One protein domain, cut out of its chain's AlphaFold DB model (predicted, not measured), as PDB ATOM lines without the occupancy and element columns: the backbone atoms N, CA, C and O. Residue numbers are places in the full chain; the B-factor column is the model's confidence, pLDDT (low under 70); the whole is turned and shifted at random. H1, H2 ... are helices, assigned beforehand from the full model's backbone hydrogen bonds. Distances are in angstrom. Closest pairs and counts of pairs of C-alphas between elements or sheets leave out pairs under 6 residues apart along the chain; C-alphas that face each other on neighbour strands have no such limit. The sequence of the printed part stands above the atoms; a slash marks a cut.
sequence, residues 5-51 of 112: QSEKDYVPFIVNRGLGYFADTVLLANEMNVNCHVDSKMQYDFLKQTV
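Overview. This is residues 5 to 51 of the 112 residues of the protein "DNA polymerase" of Maribacter sp (UniProt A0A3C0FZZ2). Three short helices, H2, H3 and H4, lie side by side in a small triangular bundle, with H3 running opposite to the other two; the side between H2 and H4 is the least well closed. The very short helix H1 is set beyond one end of this bundle, near the first turn of H4, while the loop of residues 20 to 25 that joins H2 to H3 lies at the other end. The printed part has 47 residues with four named helices, in the order H1, H2, H3, H4, and no named strand; its class is all helix. It is compact, with a radius of gyration of the C-alphas of 9.9 A, and elongated in outline, spanning 31 by 18 by 16 A.

Arrangement. The longest helix is H4, residues 40 to 50. It only just touches H3, residues 26 to 34, with 3 pairs of C-alphas within 8 A; the closest C-alphas are those of Met 32 and Gln 43, 6.5 A apart. H3 and H4 form a helical hairpin, running opposite ways at a shallow tilt of 23 degrees. On from H3, H2, residues 12 to 19, touches H3, and their closest C-alphas, those of Asn 16 and Ala 29, are 4.7 A apart. H2 and H3 are also a helical hairpin, with a shallow tilt of 15 degrees, opposite ways. H2 and H4 are close but not clearly touching: their closest C-alphas, those of Pro 12 and Ser 40, are 6.8 A apart. These two run the same way at a shallow tilt of 18 degrees. H1, residues 5 to 8, is close to H4 but not clearly touching it, with the C-alphas of Glu 7 and Lys 41 closest at 6.4 A; it is apart from H2 and H3. Every O i to N i+4 pair is within hydrogen-bond range in H2, H3 and H4, while H1, with 4 residues, is too short for such a pair.

Along the chain. H4 runs 15.5 A from C-alpha 40 at (16.054, 25.847, 141.129) to C-alpha 50 at (26.172, 34.805, 148.667). H3, residues 26 to 34, is 12.4 A long from first to last C-alpha, and H2, residues 12 to 19, is 10.6 A long. H1, residues 5 to 8, measures 5.2 A and begins at C-alpha 5, (19.941, 20.243, 131.583).

Size, cuts and confidence. The two C-alphas farthest apart are those of Gln 5 and Ala 23, 30.9 A. The printed part runs from residue 5 to 51 with no cut. The links from H1 to H2 and from H3 to H4 are tight, the link from H2 to H3 is short, and no link is long. The mean pLDDT of the printed part is 94.6, and no printed residue is under 70 in this model.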
ATOM      1  N   GLN A   5      19.768  21.579 131.011       87.38
ATOM      2  CA  GLN A   5      19.941  20.243 131.583       87.38
ATOM      3  C   GLN A   5      20.490  20.354 133.009       87.38
ATOM      4  O   GLN A   5      19.934  19.751 133.923       87.38
ATOM      5  N   SER A   6      21.473  21.233 133.224       87.19
ATOM      6  CA  SER A   6      22.000  21.565 134.553       87.19
ATOM      7  C   SER A   6      20.911  22.017 135.538       87.19
ATOM      8  O   SER A   6      21.037  21.796 136.739       87.19
ATOM      9  N   GLU A   7      19.852  22.665 135.043       86.69
ATOM     10  CA  GLU A   7      18.689  23.058 135.848       86.69
ATOM     11  C   GLU A   7      17.862  21.877 136.333       86.69
ATOM     12  O   GLU A   7      17.442  21.846 137.488       86.69
ATOM     13  N   LYS A   8      17.668  20.886 135.462       87.94
ATOM     14  CA  LYS A   8      16.931  19.663 135.787       87.94
ATOM     15  C   LYS A   8      17.695  18.782 136.767       87.94
ATOM     16  O   LYS A   8      17.083  18.144 137.617       87.94
ATOM     17  N   ASP A   9      19.019  18.774 136.663       92.25
ATOM     18  CA  ASP A   9      19.890  17.975 137.527       92.25
ATOM     19  C   ASP A   9      20.131  18.638 138.899       92.25
ATOM     20  O   ASP A   9      20.686  18.021 139.813       92.25
ATOM     21  N   TYR A  10      19.717  19.898 139.075       93.69
ATOM     22  CA  TYR A  10      19.822  20.595 140.350       93.69
ATOM     23  C   TYR A  10      18.815  20.032 141.356       93.69
ATOM     24  O   TYR A  10      17.604  20.181 141.206       93.69
ATOM     25  N   VAL A  11      19.326  19.430 142.432       95.12
ATOM     26  CA  VAL A  11      18.511  18.913 143.536       95.12
ATOM     27  C   VAL A  11      18.696  19.812 144.767       95.12
ATOM     28  O   VAL A  11      19.692  19.641 145.484       95.12
ATOM     29  N   PRO A  12      17.749  20.731 145.066       94.94
ATOM     30  CA  PRO A  12      17.861  21.681 146.178       94.94
ATOM     31  C   PRO A  12      18.206  21.020 147.511       94.94
ATOM     32  O   PRO A  12      19.083  21.473 148.245       94.94
ATOM     33  N   PHE A  13      17.577  19.876 147.793       94.19
ATOM     34  CA  PHE A  13      17.810  19.112 149.014       94.19
ATOM     35  C   PHE A  13      19.281  18.721 149.205       94.19
ATOM     36  O   PHE A  13      19.814  18.864 150.304       94.19
ATOM     37  N   ILE A  14      19.954  18.243 148.153       94.12
ATOM     38  CA  ILE A  14      21.357  17.809 148.239       94.12
ATOM     39  C   ILE A  14      22.265  19.010 148.503       94.12
ATOM     40  O   ILE A  14      23.168  18.935 149.341       94.12
ATOM     41  N   VAL A  15      21.996  20.130 147.832       94.62
ATOM     42  CA  VAL A  15      22.772  21.367 147.962       94.62
ATOM     43  C   VAL A  15      22.608  21.969 149.358       94.62
ATOM     44  O   VAL A  15      23.607  22.191 150.048       94.62
ATOM     45  N   ASN A  16      21.368  22.153 149.816       95.88
ATOM     46  CA  ASN A  16      21.072  22.712 151.136       95.88
ATOM     47  C   ASN A  16      21.586  21.801 152.251       95.88
ATOM     48  O   ASN A  16      22.150  22.284 153.233       95.88
ATOM     49  N   ARG A  17      21.484  20.475 152.090       93.75
ATOM     50  CA  ARG A  17      22.046  19.525 153.056       93.75
ATOM     51  C   ARG A  17      23.568  19.593 153.118       93.75
ATOM     52  O   ARG A  17      24.121  19.534 154.211       93.75
ATOM     53  N   GLY A  18      24.245  19.737 151.979       93.88
ATOM     54  CA  GLY A  18      25.696  19.925 151.934       93.88
ATOM     55  C   GLY A  18      26.137  21.205 152.649       93.88
ATOM     56  O   GLY A  18      27.052  21.171 153.470       93.88
ATOM     57  N   LEU A  19      25.455  22.323 152.389       95.00
ATOM     58  CA  LEU A  19      25.746  23.618 153.014       95.00
ATOM     59  C   LEU A  19      25.317  23.697 154.489       95.00
ATOM     60  O   LEU A  19      25.913  24.450 155.258       95.00
ATOM     61  N   GLY A  20      24.339  22.897 154.909       94.75
ATOM     62  CA  GLY A  20      23.844  22.856 156.286       94.75
ATOM     63  C   GLY A  20      24.866  22.366 157.319       94.75
ATOM     64  O   GLY A  20      24.712  22.649 158.501       94.75
ATOM     65  N   TYR A  21      25.932  21.677 156.895       94.44
ATOM     66  CA  TYR A  21      26.987  21.200 157.800       94.44
ATOM     67  C   TYR A  21      27.928  22.297 158.310       94.44
ATOM     68  O   TYR A  21      28.700  22.048 159.236       94.44
ATOM     69  N   PHE A  22      27.918  23.485 157.703       95.31
ATOM     70  CA  PHE A  22      28.878  24.539 158.018       95.31
ATOM     71  C   PHE A  22      28.164  25.734 158.639       95.31
ATOM     72  O   PHE A  22      27.208  26.262 158.075       95.31
ATOM     73  N   ALA A  23      28.668  26.203 159.782       95.00
ATOM     74  CA  ALA A  23      28.081  27.325 160.512       95.00
ATOM     75  C   ALA A  23      27.994  28.613 159.672       95.00
ATOM     76  O   ALA A  23      27.091  29.416 159.876       95.00
ATOM     77  N   ASP A  24      28.896  28.804 158.700       95.12
ATOM     78  CA  ASP A  24      28.888  29.989 157.839       95.12
ATOM     79  C   ASP A  24      27.847  29.937 156.711       95.12
ATOM     80  O   ASP A  24      27.557  30.974 156.116       95.12
ATOM     81  N   THR A  25      27.276  28.766 156.411       96.69
ATOM     82  CA  THR A  25      26.294  28.585 155.326       96.69
ATOM     83  C   THR A  25      24.964  27.986 155.774       96.69
ATOM     84  O   THR A  25      24.028  27.966 154.979       96.69
ATOM     85  N   VAL A  26      24.840  27.547 157.031       96.62
ATOM     86  CA  VAL A  26      23.620  26.912 157.561       96.62
ATOM     87  C   VAL A  26      22.391  27.815 157.465       96.62
ATOM     88  O   VAL A  26      21.329  27.352 157.062       96.62
ATOM     89  N   LEU A  27      22.540  29.112 157.751       97.75
ATOM     90  CA  LEU A  27      21.434  30.068 157.658       97.75
ATOM     91  C   LEU A  27      20.992  30.263 156.203       97.75
ATOM     92  O   LEU A  27      19.805  30.210 155.914       97.75
ATOM     93  N   LEU A  28      21.944  30.383 155.273       97.44
ATOM     94  CA  LEU A  28      21.655  30.531 153.841       97.44
ATOM     95  C   LEU A  28      20.951  29.295 153.267       97.44
ATOM     96  O   LEU A  28      20.019  29.419 152.478       97.44
ATOM     97  N   ALA A  29      21.379  28.102 153.681       96.81
ATOM     98  CA  ALA A  29      20.719  26.856 153.311       96.81
ATOM     99  C   ALA A  29      19.301  26.767 153.899       96.81
ATOM    100  O   ALA A  29      18.392  26.268 153.240       96.81
ATOM    101  N   ASN A  30      19.100  27.267 155.122       97.25
ATOM    102  CA  ASN A  30      17.787  27.300 155.756       97.25
ATOM    103  C   ASN A  30      16.823  28.258 155.043       97.25
ATOM    104  O   ASN A  30      15.678  27.882 154.814       97.25
ATOM    105  N   GLU A  31      17.285  29.435 154.617       96.88
ATOM    106  CA  GLU A  31      16.469  30.358 153.816       96.88
ATOM    107  C   GLU A  31      15.957  29.697 152.530       96.88
ATOM    108  O   GLU A  31      14.789  29.849 152.175       96.88
ATOM    109  N   MET A  32      16.792  28.900 151.854       96.25
ATOM    110  CA  MET A  32      16.371  28.142 150.668       96.25
ATOM    111  C   MET A  32      15.467  26.948 151.006       96.25
ATOM    112  O   MET A  32      14.646  26.555 150.182       96.25
ATOM    113  N   ASN A  33      15.558  26.386 152.216       96.25
ATOM    114  CA  ASN A  33      14.602  25.377 152.679       96.25
ATOM    115  C   ASN A  33      13.219  25.981 152.956       96.25
ATOM    116  O   ASN A  33      12.215  25.355 152.623       96.25
ATOM    117  N   VAL A  34      13.155  27.178 153.550       97.00
ATOM    118  CA  VAL A  34      11.895  27.909 153.772       97.00
ATOM    119  C   VAL A  34      11.283  28.320 152.432       97.00
ATOM    120  O   VAL A  34      10.094  28.117 152.194       97.00
ATOM    121  N   ASN A  35      12.110  28.825 151.518       96.25
ATOM    122  CA  ASN A  35      11.697  29.264 150.186       96.25
ATOM    123  C   ASN A  35      11.795  28.142 149.137       96.25
ATOM    124  O   ASN A  35      12.203  28.370 148.002       96.25
ATOM    125  N   CYS A  36      11.395  26.919 149.499       94.38
ATOM    126  CA  CYS A  36      11.513  25.739 148.634       94.38
ATOM    127  C   CYS A  36      10.674  25.800 147.345       94.38
ATOM    128  O   CYS A  36      10.914  25.025 146.424       94.38
ATOM    129  N   HIS A  37       9.697  26.705 147.290       95.00
ATOM    130  CA  HIS A  37       8.821  26.947 146.146       95.00
ATOM    131  C   HIS A  37       9.488  27.771 145.032       95.00
ATOM    132  O   HIS A  37       8.933  27.874 143.943       95.00
ATOM    133  N   VAL A  38      10.639  28.390 145.307       94.81
ATOM    134  CA  VAL A  38      11.392  29.194 144.340       94.81
ATOM    135  C   VAL A  38      12.076  28.284 143.319       94.81
ATOM    136  O   VAL A  38      12.557  27.209 143.672       94.81
ATOM    137  N   ASP A  39      12.187  28.734 142.070       93.38
ATOM    138  CA  ASP A  39      12.845  27.973 141.008       93.38
ATOM    139  C   ASP A  39      14.298  27.602 141.347       93.38
ATOM    140  O   ASP A  39      15.069  28.401 141.896       93.38
ATOM    141  N   SER A  40      14.705  26.400 140.931       93.94
ATOM    142  CA  SER A  40      16.054  25.847 141.129       93.94
ATOM    143  C   SER A  40      17.165  26.806 140.698       93.94
ATOM    144  O   SER A  40      18.179  26.937 141.389       93.94
ATOM    145  N   LYS A  41      16.972  27.524 139.584       93.19
ATOM    146  CA  LYS A  41      17.931  28.523 139.103       93.19
ATOM    147  C   LYS A  41      18.132  29.675 140.072       93.19
ATOM    148  O   LYS A  41      19.272  30.029 140.359       93.19
ATOM    149  N   MET A  42      17.046  30.229 140.598       94.19
ATOM    150  CA  MET A  42      17.118  31.340 141.545       94.19
ATOM    151  C   MET A  42      17.771  30.896 142.857       94.19
ATOM    152  O   MET A  42      18.629  31.609 143.379       94.19
ATOM    153  N   GLN A  43      17.446  29.693 143.345       95.44
ATOM    154  CA  GLN A  43      18.107  29.122 144.523       95.44
ATOM    155  C   GLN A  43      19.615  28.934 144.292       95.44
ATOM    156  O   GLN A  43      20.439  29.315 145.130       95.44
ATOM    157  N   TYR A  44      19.994  28.392 143.127       95.44
ATOM    158  CA  TYR A  44      21.393  28.246 142.734       95.44
ATOM    159  C   TYR A  44      22.112  29.598 142.693       95.44
ATOM    160  O   TYR A  44      23.190  29.726 143.275       95.44
ATOM    161  N   ASP A  45      21.536  30.595 142.020       95.38
ATOM    162  CA  ASP A  45      22.164  31.902 141.828       95.38
ATOM    163  C   ASP A  45      22.337  32.635 143.165       95.38
ATOM    164  O   ASP A  45      23.425  33.152 143.438       95.38
ATOM    165  N   PHE A  46      21.333  32.586 144.046       96.25
ATOM    166  CA  PHE A  46      21.416  33.138 145.401       96.25
ATOM    167  C   PHE A  46      22.580  32.530 146.195       96.25
ATOM    168  O   PHE A  46      23.443  33.253 146.707       96.25
ATOM    169  N   LEU A  47      22.645  31.197 146.270       96.38
ATOM    170  CA  LEU A  47      23.705  30.502 147.003       96.38
ATOM    171  C   LEU A  47      25.075  30.742 146.360       96.38
ATOM    172  O   LEU A  47      26.063  30.957 147.065       96.38
ATOM    173  N   LYS A  48      25.150  30.752 145.026       95.00
ATOM    174  CA  LYS A  48      26.391  30.974 144.277       95.00
ATOM    175  C   LYS A  48      26.983  32.358 144.528       95.00
ATOM    176  O   LYS A  48      28.210  32.471 144.592       95.00
ATOM    177  N   GLN A  49      26.140  33.382 144.635       95.94
ATOM    178  CA  GLN A  49      26.567  34.766 144.845       95.94
ATOM    179  C   GLN A  49      26.864  35.058 146.320       95.94
ATOM    180  O   GLN A  49      27.830  35.753 146.629       95.94
ATOM    181  N   THR A  50      26.079  34.488 147.234       96.69
ATOM    182  CA  THR A  50      26.172  34.805 148.667       96.69
ATOM    183  C   THR A  50      27.257  33.995 149.379       96.69
ATOM    184  O   THR A  50      27.951  34.497 150.269       96.69
ATOM    185  N   VAL A  51      27.448  32.726 149.001       96.19
ATOM    186  CA  VAL A  51      28.391  31.836 149.688       96.19
ATOM    187  C   VAL A  51      29.836  32.159 149.302       96.19
ATOM    188  O   VAL A  51      30.271  31.993 148.161       96.19
TER     189      VAL A  51